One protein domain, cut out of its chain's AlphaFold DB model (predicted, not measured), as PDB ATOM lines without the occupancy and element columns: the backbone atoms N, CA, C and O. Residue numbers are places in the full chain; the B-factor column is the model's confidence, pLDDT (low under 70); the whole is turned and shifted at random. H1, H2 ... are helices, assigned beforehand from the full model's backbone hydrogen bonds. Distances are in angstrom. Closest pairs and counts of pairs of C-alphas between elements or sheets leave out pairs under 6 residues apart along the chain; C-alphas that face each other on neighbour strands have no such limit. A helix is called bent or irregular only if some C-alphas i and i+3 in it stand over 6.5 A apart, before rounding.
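Overview. This is residues 2 to 92 of the 92 residues of an uncharacterized protein of Mesorhizobium sp (UniProt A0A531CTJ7). A helix kinked into an L, H3, makes the core; H2 packs on it, H5 packs on its residues 48 to 55, and H2 and H5 meet at their ends in a corner. Residues 2 to 7 of H1 stick out, and a long loop, residues 26 to 47, leads from H2 to H3. The printed part has 91 residues with five named helices, H1 to H5 in chain order, and no named strand: all helix. It is compact, with a radius of gyration of the C-alphas of 13.0 A and spans of 38 by 28 by 26 A.

Arrangement. H1, residues 2 to 12, is close to but not clearly touching H3, residues 48 to 66; their closest C-alphas, of Arg 9 and Asp 57, are 7.6 A apart. H2, residues 17 to 25, touches H3 at a steep tilt of 63 degrees, opposite ways, closest at the C-alphas of Asp 21 and Leu 62, 6.7 A. H3 is irregular, with C-alphas 57 and 60 8.1 A apart, and has a kink of 76 degrees near residue 58. H4, residues 72 to 75, only just touches H3, with 3 pairs of C-alphas within 8 A, only at the corner and with residues 65 to 66 of H3 alone; the closest C-alphas, of Trp 66 and Tyr 74, are 6.6 A apart. H5, residues 83 to 91, touches residues 48 to 55 of H3 alone, at a steep tilt of 50 degrees, opposite ways, closest at the C-alphas of Asp 48 and Val 87, 6.5 A. H2 and H5 touch only at their ends, closest at the C-alphas of Arg 25 and His 83, 5.0 A. Every O i to N i+4 pair is within hydrogen-bond range in H1, H2 and H5, and 12 of 15 in H3; H4 is too short for such a pair.

Along the chain. H1 begins at C-alpha 2 (-42.638, -10.564, 23.095) and is 15.5 A long. H2 measures 12.2 A, H3 21.0 A, H4 5.8 A and H5 13.0 A, ending at C-alpha 91 (-28.315, -8.874, 3.261).

Size, cuts and confidence. The two C-alphas farthest apart, of Val 2 and Pro 77, are 39.1 A apart. The printed part has no cut; the link from H2 to H3 is long. Mean pLDDT of the printed part is 74.9, with 32 residues under 70, among them 2 to 13 and 37 to 44.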
ATOM      1  N   VAL A   2     -41.706  -9.730  23.899       45.03
ATOM      2  CA  VAL A   2     -42.638 -10.564  23.095       45.03
ATOM      3  C   VAL A   2     -43.996  -9.892  22.805       45.03
ATOM      4  O   VAL A   2     -44.612 -10.136  21.770       45.03
ATOM      5  N   ARG A   3     -44.474  -8.998  23.688       41.44
ATOM      6  CA  ARG A   3     -45.795  -8.346  23.539       41.44
ATOM      7  C   ARG A   3     -45.889  -7.396  22.338       41.44
ATOM      8  O   ARG A   3     -46.941  -7.342  21.709       41.44
ATOM      9  N   ARG A   4     -44.813  -6.669  22.007       47.28
ATOM     10  CA  ARG A   4     -44.786  -5.765  20.840       47.28
ATOM     11  C   ARG A   4     -44.775  -6.544  19.521       47.28
ATOM     12  O   ARG A   4     -45.558  -6.206  18.643       47.28
ATOM     13  N   LEU A   5     -44.000  -7.630  19.435       49.78
ATOM     14  CA  LEU A   5     -43.966  -8.501  18.253       49.78
ATOM     15  C   LEU A   5     -45.336  -9.123  17.946       49.78
ATOM     16  O   LEU A   5     -45.790  -9.072  16.809       49.78
ATOM     17  N   LYS A   6     -46.039  -9.643  18.965       48.59
ATOM     18  CA  LYS A   6     -47.395 -10.200  18.789       48.59
ATOM     19  C   LYS A   6     -48.408  -9.160  18.310       48.59
ATOM     20  O   LYS A   6     -49.242  -9.475  17.472       48.59
ATOM     21  N   LYS A   7     -48.338  -7.929  18.828       51.97
ATOM     22  CA  LYS A   7     -49.248  -6.848  18.423       51.97
ATOM     23  C   LYS A   7     -48.962  -6.369  16.993       51.97
ATOM     24  O   LYS A   7     -49.909  -6.076  16.275       51.97
ATOM     25  N   ARG A   8     -47.686  -6.350  16.581       55.56
ATOM     26  CA  ARG A   8     -47.278  -6.080  15.193       55.56
ATOM     27  C   ARG A   8     -47.811  -7.161  14.249       55.56
ATOM     28  O   ARG A   8     -48.556  -6.835  13.341       55.56
ATOM     29  N   ARG A   9     -47.559  -8.442  14.544       54.88
ATOM     30  CA  ARG A   9     -48.078  -9.582  13.759       54.88
ATOM     31  C   ARG A   9     -49.603  -9.624  13.640       54.88
ATOM     32  O   ARG A   9     -50.116 -10.015  12.602       54.88
ATOM     33  N   ALA A  10     -50.330  -9.228  14.686       56.03
ATOM     34  CA  ALA A  10     -51.791  -9.178  14.644       56.03
ATOM     35  C   ALA A  10     -52.317  -8.124  13.656       56.03
ATOM     36  O   ALA A  10     -53.267  -8.413  12.944       56.03
ATOM     37  N   ARG A  11     -51.676  -6.947  13.589       58.69
ATOM     38  CA  ARG A  11     -52.011  -5.893  12.614       58.69
ATOM     39  C   ARG A  11     -51.537  -6.217  11.202       58.69
ATOM     40  O   ARG A  11     -52.192  -5.847  10.243       58.69
ATOM     41  N   LEU A  12     -50.423  -6.939  11.076       58.69
ATOM     42  CA  LEU A  12     -49.940  -7.409   9.779       58.69
ATOM     43  C   LEU A  12     -50.978  -8.291   9.088       58.69
ATOM     44  O   LEU A  12     -51.257  -8.078   7.926       58.69
ATOM     45  N   ARG A  13     -51.656  -9.188   9.810       65.00
ATOM     46  CA  ARG A  13     -52.725 -10.023   9.228       65.00
ATOM     47  C   ARG A  13     -53.969  -9.260   8.750       65.00
ATOM     48  O   ARG A  13     -54.859  -9.883   8.182       65.00
ATOM     49  N   GLU A  14     -54.055  -7.955   8.997       72.06
ATOM     50  CA  GLU A  14     -55.098  -7.088   8.437       72.06
ATOM     51  C   GLU A  14     -54.690  -6.519   7.065       72.06
ATOM     52  O   GLU A  14     -55.540  -5.990   6.354       72.06
ATOM     53  N   ILE A  15     -53.413  -6.643   6.681       78.31
ATOM     54  CA  ILE A  15     -52.891  -6.193   5.390       78.31
ATOM     55  C   ILE A  15     -53.279  -7.222   4.319       78.31
ATOM     56  O   ILE A  15     -52.942  -8.402   4.455       78.31
ATOM     57  N   PRO A  16     -53.974  -6.811   3.246       84.69
ATOM     58  CA  PRO A  16     -54.276  -7.703   2.136       84.69
ATOM     59  C   PRO A  16     -52.995  -8.238   1.485       84.69
ATOM     60  O   PRO A  16     -52.091  -7.471   1.168       84.69
ATOM     61  N   LEU A  17     -52.941  -9.541   1.194       84.75
ATOM     62  CA  LEU A  17     -51.769 -10.180   0.575       84.75
ATOM     63  C   LEU A  17     -51.355  -9.520  -0.754       84.75
ATOM     64  O   LEU A  17     -50.173  -9.441  -1.059       84.75
ATOM     65  N   VAL A  18     -52.323  -8.983  -1.507       83.56
ATOM     66  CA  VAL A  18     -52.085  -8.236  -2.755       83.56
ATOM     67  C   VAL A  18     -51.289  -6.943  -2.542       83.56
ATOM     68  O   VAL A  18     -50.489  -6.563  -3.387       83.56
ATOM     69  N   VAL A  19     -51.482  -6.280  -1.400       83.94
ATOM     70  CA  VAL A  19     -50.731  -5.076  -1.019       83.94
ATOM     71  C   VAL A  19     -49.301  -5.460  -0.641       83.94
ATOM     72  O   VAL A  19     -48.345  -4.796  -1.025       83.94
ATOM     73  N   VAL A  20     -49.128  -6.590   0.046       86.19
ATOM     74  CA  VAL A  20     -47.789  -7.093   0.367       86.19
ATOM     75  C   VAL A  20     -47.047  -7.522  -0.905       86.19
ATOM     76  O   VAL A  20     -45.877  -7.191  -1.053       86.19
ATOM     77  N   ASP A  21     -47.710  -8.199  -1.848       86.38
ATOM     78  CA  ASP A  21     -47.140  -8.548  -3.161       86.38
ATOM     79  C   ASP A  21     -46.617  -7.311  -3.900       86.38
ATOM     80  O   ASP A  21     -45.464  -7.277  -4.333       86.38
ATOM     81  N   LEU A  22     -47.443  -6.267  -3.951       84.06
ATOM     82  CA  LEU A  22     -47.101  -4.964  -4.502       84.06
ATOM     83  C   LEU A  22     -45.815  -4.387  -3.916       84.06
ATOM     84  O   LEU A  22     -44.919  -3.984  -4.657       84.06
ATOM     85  N   TRP A  23     -45.698  -4.392  -2.592       86.12
ATOM     86  CA  TRP A  23     -44.509  -3.912  -1.896       86.12
ATOM     87  C   TRP A  23     -43.272  -4.767  -2.193       86.12
ATOM     88  O   TRP A  23     -42.175  -4.232  -2.359       86.12
ATOM     89  N   MET A  24     -43.434  -6.090  -2.301       87.81
ATOM     90  CA  MET A  24     -42.335  -7.017  -2.594       87.81
ATOM     91  C   MET A  24     -41.852  -6.938  -4.045       87.81
ATOM     92  O   MET A  24     -40.671  -7.184  -4.300       87.81
ATOM     93  N   ARG A  25     -42.741  -6.622  -4.995       84.00
ATOM     94  CA  ARG A  25     -42.428  -6.493  -6.428       84.00
ATOM     95  C   ARG A  25     -41.956  -5.095  -6.792       84.00
ATOM     96  O   ARG A  25     -40.872  -4.950  -7.349       84.00
ATOM     97  N   GLY A  26     -42.742  -4.092  -6.423       73.81
ATOM     98  CA  GLY A  26     -42.594  -2.710  -6.849       73.81
ATOM     99  C   GLY A  26     -42.243  -1.785  -5.696       73.81
ATOM    100  O   GLY A  26     -42.803  -0.700  -5.619       73.81
ATOM    101  N   GLY A  27     -41.323  -2.181  -4.805       64.56
ATOM    102  CA  GLY A  27     -40.936  -1.437  -3.592       64.56
ATOM    103  C   GLY A  27     -40.500   0.032  -3.776       64.56
ATOM    104  O   GLY A  27     -40.132   0.670  -2.795       64.56
ATOM    105  N   ARG A  28     -40.543   0.568  -5.003       61.00
ATOM    106  CA  ARG A  28     -40.387   1.983  -5.373       61.00
ATOM    107  C   ARG A  28     -41.693   2.730  -5.651       61.00
ATOM    108  O   ARG A  28     -41.696   3.933  -5.461       61.00
ATOM    109  N   ASP A  29     -42.763   2.067  -6.090       62.56
ATOM    110  CA  ASP A  29     -43.959   2.726  -6.653       62.56
ATOM    111  C   ASP A  29     -45.224   2.551  -5.797       62.56
ATOM    112  O   ASP A  29     -46.218   3.243  -6.002       62.56
ATOM    113  N   TYR A  30     -45.190   1.657  -4.806       65.56
ATOM    114  CA  TYR A  30     -46.346   1.323  -3.970       65.56
ATOM    115  C   TYR A  30     -46.024   1.559  -2.491       65.56
ATOM    116  O   TYR A  30     -45.912   0.620  -1.721       65.56
ATOM    117  N   PHE A  31     -45.779   2.812  -2.098       70.81
ATOM    118  CA  PHE A  31     -45.440   3.168  -0.708       70.81
ATOM    119  C   PHE A  31     -46.392   4.197  -0.075       70.81
ATOM    120  O   PHE A  31     -46.233   4.531   1.102       70.81
ATOM    121  N   ASP A  32     -47.386   4.686  -0.821       64.94
ATOM    122  CA  ASP A  32     -48.368   5.665  -0.333       64.94
ATOM    123  C   ASP A  32     -49.251   5.095   0.795       64.94
ATOM    124  O   ASP A  32     -49.664   5.823   1.697       64.94
ATOM    125  N   ASP A  33     -49.486   3.781   0.791       71.00
ATOM    126  CA  ASP A  33     -50.289   3.044   1.771       71.00
ATOM    127  C   ASP A  33     -49.467   2.489   2.952       71.00
ATOM    128  O   ASP A  33     -50.027   2.103   3.981       71.00
ATOM    129  N   LEU A  34     -48.130   2.525   2.886       73.06
ATOM    130  CA  LEU A  34     -47.249   2.061   3.971       73.06
ATOM    131  C   LEU A  34     -47.519   2.792   5.297       73.06
ATOM    132  O   LEU A  34     -47.503   2.188   6.377       73.06
ATOM    133  N   ALA A  35     -47.790   4.098   5.202       70.56
ATOM    134  CA  ALA A  35     -48.092   4.958   6.341       70.56
ATOM    135  C   ALA A  35     -49.387   4.543   7.053       70.56
ATOM    136  O   ALA A  35     -49.452   4.589   8.285       70.56
ATOM    137  N   GLU A  36     -50.390   4.063   6.310       72.88
ATOM    138  CA  GLU A  36     -51.649   3.555   6.872       72.88
ATOM    139  C   GLU A  36     -51.423   2.298   7.725       72.88
ATOM    140  O   GLU A  36     -52.123   2.057   8.713       72.88
ATOM    141  N   HIS A  37     -50.367   1.546   7.411       69.25
ATOM    142  CA  HIS A  37     -49.955   0.343   8.130       69.25
ATOM    143  C   HIS A  37     -48.882   0.596   9.205       69.25
ATOM    144  O   HIS A  37     -48.451  -0.335   9.892       69.25
ATOM    145  N   GLY A  38     -48.522   1.863   9.438       66.44
ATOM    146  CA  GLY A  38     -47.617   2.283  10.509       66.44
ATOM    147  C   GLY A  38     -46.131   2.188  10.165       66.44
ATOM    148  O   GLY A  38     -45.312   2.098  11.082       66.44
ATOM    149  N   TYR A  39     -45.796   2.201   8.876       69.75
ATOM    150  CA  TYR A  39     -44.427   2.267   8.375       69.75
ATOM    151  C   TYR A  39     -44.136   3.664   7.819       69.75
ATOM    152  O   TYR A  39     -44.981   4.250   7.152       69.75
ATOM    153  N   GLU A  40     -42.955   4.216   8.098       65.81
ATOM    154  CA  GLU A  40     -42.538   5.507   7.534       65.81
ATOM    155  C   GLU A  40     -41.848   5.266   6.182       65.81
ATOM    156  O   GLU A  40     -40.750   4.703   6.167       65.81
ATOM    157  N   PRO A  41     -42.455   5.647   5.041       60.22
ATOM    158  CA  PRO A  41     -41.793   5.502   3.754       60.22
ATOM    159  C   PRO A  41     -40.632   6.499   3.645       60.22
ATOM    160  O   PRO A  41     -40.772   7.691   3.933       60.22
ATOM    161  N   THR A  42     -39.471   6.030   3.190       61.75
ATOM    162  CA  THR A  42     -38.450   6.925   2.636       61.75
ATOM    163  C   THR A  42     -38.872   7.324   1.227       61.75
ATOM    164  O   THR A  42     -39.400   6.492   0.503       61.75
ATOM    165  N   ARG A  43     -38.656   8.595   0.855       61.94
ATOM    166  CA  ARG A  43     -39.272   9.300  -0.293       61.94
ATOM    167  C   ARG A  43     -39.402   8.541  -1.627       61.94
ATOM    168  O   ARG A  43     -40.274   8.928  -2.391       61.94
ATOM    169  N   ASP A  44     -38.589   7.517  -1.888       67.00
ATOM    170  CA  ASP A  44     -38.536   6.820  -3.181       67.00
ATOM    171  C   ASP A  44     -38.422   5.277  -3.074       67.00
ATOM    172  O   ASP A  44     -38.239   4.600  -4.087       67.00
ATOM    173  N   LEU A  45     -38.436   4.703  -1.861       73.00
ATOM    174  CA  LEU A  45     -38.286   3.254  -1.655       73.00
ATOM    175  C   LEU A  45     -38.823   2.831  -0.283       73.00
ATOM    176  O   LEU A  45     -38.615   3.528   0.714       73.00
ATOM    177  N   ILE A  46     -39.417   1.643  -0.212       79.25
ATOM    178  CA  ILE A  46     -39.671   0.949   1.049       79.25
ATOM    179  C   ILE A  46     -38.324   0.526   1.668       79.25
ATOM    180  O   ILE A  46     -37.552  -0.180   1.016       79.25
ATOM    181  N   PRO A  47     -38.025   0.916   2.918       80.94
ATOM    182  CA  PRO A  47     -36.781   0.535   3.577       80.94
ATOM    183  C   PRO A  47     -36.584  -0.988   3.692       80.94
ATOM    184  O   PRO A  47     -37.527  -1.731   3.980       80.94
ATOM    185  N   ASP A  48     -35.342  -1.462   3.541       85.69
ATOM    186  CA  ASP A  48     -35.006  -2.890   3.663       85.69
ATOM    187  C   ASP A  48     -35.400  -3.459   5.050       85.69
ATOM    188  O   ASP A  48     -35.852  -4.600   5.158       85.69
ATOM    189  N   ASP A  49     -35.295  -2.659   6.119       81.31
ATOM    190  CA  ASP A  49     -35.683  -3.029   7.490       81.31
ATOM    191  C   ASP A  49     -37.206  -3.119   7.701       81.31
ATOM    192  O   ASP A  49     -37.663  -3.653   8.716       81.31
ATOM    193  N   VAL A  50     -37.988  -2.654   6.726       82.44
ATOM    194  CA  VAL A  50     -39.438  -2.855   6.635       82.44
ATOM    195  C   VAL A  50     -39.767  -4.060   5.756       82.44
ATOM    196  O   VAL A  50     -40.571  -4.904   6.161       82.44
ATOM    197  N   LEU A  51     -39.116  -4.179   4.595       85.44
ATOM    198  CA  LEU A  51     -39.336  -5.268   3.640       85.44
ATOM    199  C   LEU A  51     -38.966  -6.639   4.208       85.44
ATOM    200  O   LEU A  51     -39.758  -7.570   4.090       85.44
ATOM    201  N   ILE A  52     -37.810  -6.776   4.865       88.38
ATOM    202  CA  ILE A  52     -37.332  -8.075   5.365       88.38
ATOM    203  C   ILE A  52     -38.295  -8.676   6.404       88.38
ATOM    204  O   ILE A  52     -38.703  -9.826   6.242       88.38
ATOM    205  N   PRO A  53     -38.745  -7.944   7.444       86.62
ATOM    206  CA  PRO A  53     -39.682  -8.526   8.398       86.62
ATOM    207  C   PRO A  53     -41.078  -8.790   7.824       86.62
ATOM    208  O   PRO A  53     -41.761  -9.682   8.318       86.62
ATOM    209  N   LEU A  54     -41.524  -8.006   6.834       85.56
ATOM    210  CA  LEU A  54     -42.773  -8.278   6.114       85.56
ATOM    211  C   LEU A  54     -42.651  -9.560   5.293       85.56
ATOM    212  O   LEU A  54     -43.534 -10.409   5.352       85.56
ATOM    213  N   TRP A  55     -41.534  -9.730   4.590       89.56
ATOM    214  CA  TRP A  55     -41.223 -10.958   3.880       89.56
ATOM    215  C   TRP A  55     -41.255 -12.164   4.819       89.56
ATOM    216  O   TRP A  55     -41.997 -13.102   4.560       89.56
ATOM    217  N   ASP A  56     -40.563 -12.118   5.958       89.81
ATOM    218  CA  ASP A  56     -40.561 -13.224   6.927       89.81
ATOM    219  C   ASP A  56     -41.962 -13.594   7.443       89.81
ATOM    220  O   ASP A  56     -42.214 -14.748   7.794       89.81
ATOM    221  N   ASP A  57     -42.869 -12.620   7.526       87.50
ATOM    222  CA  ASP A  57     -44.225 -12.832   8.025       87.50
ATOM    223  C   ASP A  57     -45.204 -13.325   6.929       87.50
ATOM    224  O   ASP A  57     -46.182 -13.984   7.285       87.50
ATOM    225  N   PHE A  58     -44.943 -13.067   5.637       88.56
ATOM    226  CA  PHE A  58     -45.851 -13.377   4.508       88.56
ATOM    227  C   PHE A  58     -45.286 -14.314   3.435       88.56
ATOM    228  O   PHE A  58     -46.013 -14.698   2.517       88.56
ATOM    229  N   ARG A  59     -44.008 -14.689   3.532       89.62
ATOM    230  CA  ARG A  59     -43.277 -15.466   2.526       89.62
ATOM    231  C   ARG A  59     -44.058 -16.672   2.015       89.62
ATOM    232  O   ARG A  59     -44.204 -16.823   0.809       89.62
ATOM    233  N   ASP A  60     -44.556 -17.511   2.919       87.81
ATOM    234  CA  ASP A  60     -45.207 -18.772   2.546       87.81
ATOM    235  C   ASP A  60     -46.478 -18.538   1.709       87.81
ATOM    236  O   ASP A  60     -46.755 -19.278   0.766       87.81
ATOM    237  N   GLU A  61     -47.243 -17.492   2.032       89.50
ATOM    238  CA  GLU A  61     -48.479 -17.128   1.331       89.50
ATOM    239  C   GLU A  61     -48.170 -16.504  -0.037       89.50
ATOM    240  O   GLU A  61     -48.788 -16.866  -1.039       89.50
ATOM    241  N   LEU A  62     -47.169 -15.618  -0.098       88.38
ATOM    242  CA  LEU A  62     -46.719 -14.994  -1.344       88.38
ATOM    243  C   LEU A  62     -46.124 -16.012  -2.316       88.38
ATOM    244  O   LEU A  62     -46.513 -16.042  -3.480       88.38
ATOM    245  N   GLU A  63     -45.211 -16.868  -1.853       87.19
ATOM    246  CA  GLU A  63     -44.594 -17.894  -2.697       87.19
ATOM    247  C   GLU A  63     -45.647 -18.877  -3.235       87.19
ATOM    248  O   GLU A  63     -45.583 -19.260  -4.406       87.19
ATOM    249  N   ALA A  64     -46.650 -19.244  -2.426       88.00
ATOM    250  CA  ALA A  64     -47.751 -20.096  -2.869       88.00
ATOM    251  C   ALA A  64     -48.588 -19.439  -3.979       88.00
ATOM    252  O   ALA A  64     -48.932 -20.098  -4.965       88.00
ATOM    253  N   GLU A  65     -48.898 -18.148  -3.848       87.56
ATOM    254  CA  GLU A  65     -49.648 -17.409  -4.864       87.56
ATOM    255  C   GLU A  65     -48.823 -17.166  -6.135       87.56
ATOM    256  O   GLU A  65     -49.331 -17.344  -7.241       87.56
ATOM    257  N   TRP A  66     -47.534 -16.846  -6.010       85.44
ATOM    258  CA  TRP A  66     -46.633 -16.670  -7.156       85.44
ATOM    259  C   TRP A  66     -46.395 -17.959  -7.937       85.44
ATOM    260  O   TRP A  66     -46.257 -17.922  -9.159       85.44
ATOM    261  N   ALA A  67     -46.373 -19.104  -7.255       83.69
ATOM    262  CA  ALA A  67     -46.276 -20.411  -7.893       83.69
ATOM    263  C   ALA A  67     -47.594 -20.857  -8.555       83.69
ATOM    264  O   ALA A  67     -47.597 -21.815  -9.333       83.69
ATOM    265  N   ASN A  68     -48.718 -20.195  -8.256       83.69
ATOM    266  CA  ASN A  68     -50.029 -20.551  -8.774       83.69
ATOM    267  C   ASN A  68     -50.357 -19.768 -10.066       83.69
ATOM    268  O   ASN A  68     -50.728 -18.598 -10.005       83.69
ATOM    269  N   PRO A  69     -50.358 -20.409 -11.250       77.00
ATOM    270  CA  PRO A  69     -50.645 -19.732 -12.521       77.00
ATOM    271  C   PRO A  69     -52.110 -19.293 -12.668       77.00
ATOM    272  O   PRO A  69     -52.458 -18.592 -13.615       77.00
ATOM    273  N   ARG A  70     -52.996 -19.737 -11.769       79.38
ATOM    274  CA  ARG A  70     -54.393 -19.281 -11.697       79.38
ATOM    275  C   ARG A  70     -54.580 -18.138 -10.705       79.38
ATOM    276  O   ARG A  70     -55.701 -17.649 -10.578       79.38
ATOM    277  N   SER A  71     -53.526 -17.750  -9.990       77.38
ATOM    278  CA  SER A  71     -53.574 -16.620  -9.076       77.38
ATOM    279  C   SER A  71     -53.838 -15.336  -9.861       77.38
ATOM    280  O   SER A  71     -53.253 -15.138 -10.933       77.38
ATOM    281  N   PRO A  72     -54.671 -14.422  -9.336       69.75
ATOM    282  CA  PRO A  72     -54.775 -13.083  -9.897       69.75
ATOM    283  C   PRO A  72     -53.422 -12.354  -9.923       69.75
ATOM    284  O   PRO A  72     -53.265 -11.458 -10.749       69.75
ATOM    285  N   PHE A  73     -52.440 -12.755  -9.100       72.50
ATOM    286  CA  PHE A  73     -51.095 -12.163  -9.053       72.50
ATOM    287  C   PHE A  73     -50.246 -12.484 -10.292       72.50
ATOM    288  O   PHE A  73     -49.362 -11.719 -10.659       72.50
ATOM    289  N   TYR A  74     -50.551 -13.569 -11.011       61.31
ATOM    290  CA  TYR A  74     -49.807 -13.958 -12.215       61.31
ATOM    291  C   TYR A  74     -50.071 -13.025 -13.416       61.31
ATOM    292  O   TYR A  74     -49.248 -12.906 -14.323       61.31
ATOM    293  N   ASN A  75     -51.217 -12.333 -13.417       61.56
ATOM    294  CA  ASN A  75     -51.614 -11.388 -14.468       61.56
ATOM    295  C   ASN A  75     -51.073  -9.967 -14.248       61.56
ATOM    296  O   ASN A  75     -51.452  -9.047 -14.974       61.56
ATOM    297  N   TRP A  76     -50.230  -9.769 -13.236       64.88
ATOM    298  CA  TRP A  76     -49.651  -8.467 -12.947       64.88
ATOM    299  C   TRP A  76     -48.628  -8.070 -14.016       64.88
ATOM    300  O   TRP A  76     -47.915  -8.932 -14.535       64.88
ATOM    301  N   PRO A  77     -48.543  -6.774 -14.366       55.84
ATOM    302  CA  PRO A  77     -47.696  -6.306 -15.463       55.84
ATOM    303  C   PRO A  77     -46.199  -6.563 -15.222       55.84
ATOM    304  O   PRO A  77     -45.439  -6.696 -16.179       55.84
ATOM    305  N   GLU A  78     -45.773  -6.691 -13.963       62.19
ATOM    306  CA  GLU A  78     -44.387  -6.955 -13.566       62.19
ATOM    307  C   GLU A  78     -44.158  -8.443 -13.265       62.19
ATOM    308  O   GLU A  78     -44.073  -8.880 -12.116       62.19
ATOM    309  N   GLN A  79     -44.016  -9.240 -14.327       64.38
ATOM    310  CA  GLN A  79     -43.651 -10.664 -14.237       64.38
ATOM    311  C   GLN A  79     -42.149 -10.905 -13.970       64.38
ATOM    312  O   GLN A  79     -41.658 -12.023 -14.118       64.38
ATOM    313  N   GLY A  80     -41.404  -9.857 -13.608       72.75
ATOM    314  CA  GLY A  80     -39.990  -9.943 -13.255       72.75
ATOM    315  C   GLY A  80     -39.742 -10.637 -11.914       72.75
ATOM    316  O   GLY A  80     -40.670 -10.986 -11.181       72.75
ATOM    317  N   GLU A  81     -38.461 -10.822 -11.593       81.19
ATOM    318  CA  GLU A  81     -38.042 -11.260 -10.262       81.19
ATOM    319  C   GLU A  81     -38.477 -10.202  -9.223       81.19
ATOM    320  O   GLU A  81     -38.106  -9.037  -9.381       81.19
ATOM    321  N   PRO A  82     -39.258 -10.566  -8.183       86.88
ATOM    322  CA  PRO A  82     -39.650  -9.637  -7.124       86.88
ATOM    323  C   PRO A  82     -38.446  -8.923  -6.493       86.88
ATOM    324  O   PRO A  82     -37.451  -9.569  -6.151       86.88
ATOM    325  N   HIS A  83     -38.549  -7.606  -6.281       85.94
ATOM    326  CA  HIS A  83     -37.481  -6.784  -5.698       85.94
ATOM    327  C   HIS A  83     -36.991  -7.304  -4.339       85.94
ATOM    328  O   HIS A  83     -35.801  -7.208  -4.032       85.94
ATOM    329  N   ILE A  84     -37.864  -7.931  -3.544       89.38
ATOM    330  CA  ILE A  84     -37.471  -8.551  -2.272       89.38
ATOM    331  C   ILE A  84     -36.303  -9.539  -2.424       89.38
ATOM    332  O   ILE A  84     -35.446  -9.598  -1.548       89.38
ATOM    333  N   TYR A  85     -36.173 -10.255  -3.545       90.00
ATOM    334  CA  TYR A  85     -35.031 -11.152  -3.748       90.00
ATOM    335  C   TYR A  85     -33.712 -10.398  -3.946       90.00
ATOM    336  O   TYR A  85     -32.664 -10.859  -3.495       90.00
ATOM    337  N   GLU A  86     -33.740  -9.213  -4.556       89.38
ATOM    338  CA  GLU A  86     -32.581  -8.322  -4.598       89.38
ATOM    339  C   GLU A  86     -32.215  -7.821  -3.195       89.38
ATOM    340  O   GLU A  86     -31.039  -7.832  -2.835       89.38
ATOM    341  N   VAL A  87     -33.208  -7.422  -2.391       88.69
ATOM    342  CA  VAL A  87     -33.011  -7.028  -0.983       88.69
ATOM    343  C   VAL A  87     -32.348  -8.167  -0.210       88.69
ATOM    344  O   VAL A  87     -31.287  -7.974   0.373       88.69
ATOM    345  N   LEU A  88     -32.901  -9.379  -0.268       89.75
ATOM    346  CA  LEU A  88     -32.361 -10.535   0.449       89.75
ATOM    347  C   LEU A  88     -30.924 -10.862   0.024       89.75
ATOM    348  O   LEU A  88     -30.096 -11.150   0.881       89.75
ATOM    349  N   ARG A  89     -30.588 -10.749  -1.270       91.56
ATOM    350  CA  ARG A  89     -29.208 -10.938  -1.756       91.56
ATOM    351  C   ARG A  89     -28.221  -9.901  -1.216       91.56
ATOM    352  O   ARG A  89     -27.051 -10.228  -1.064       91.56
ATOM    353  N   ARG A  90     -28.659  -8.666  -0.945       87.12
ATOM    354  CA  ARG A  90     -27.810  -7.610  -0.355       87.12
ATOM    355  C   ARG A  90     -27.525  -7.841   1.134       87.12
ATOM    356  O   ARG A  90     -26.549  -7.295   1.642       87.12
ATOM    357  N   HIS A  91     -28.371  -8.616   1.814       82.38
ATOM    358  CA  HIS A  91     -28.315  -8.874   3.261       82.38
ATOM    359  C   HIS A  91     -27.909 -10.316   3.629       82.38
ATOM    360  O   HIS A  91     -27.861 -10.638   4.816       82.38
ATOM    361  N   ALA A  92     -27.626 -11.170   2.637       76.19
ATOM    362  CA  ALA A  92     -27.113 -12.538   2.793       76.19
ATOM    363  C   ALA A  92     -25.578 -12.570   2.842       76.19
ATOM    364  O   ALA A  92     -25.041 -13.364   3.648       76.19
TER     365      ALA A  92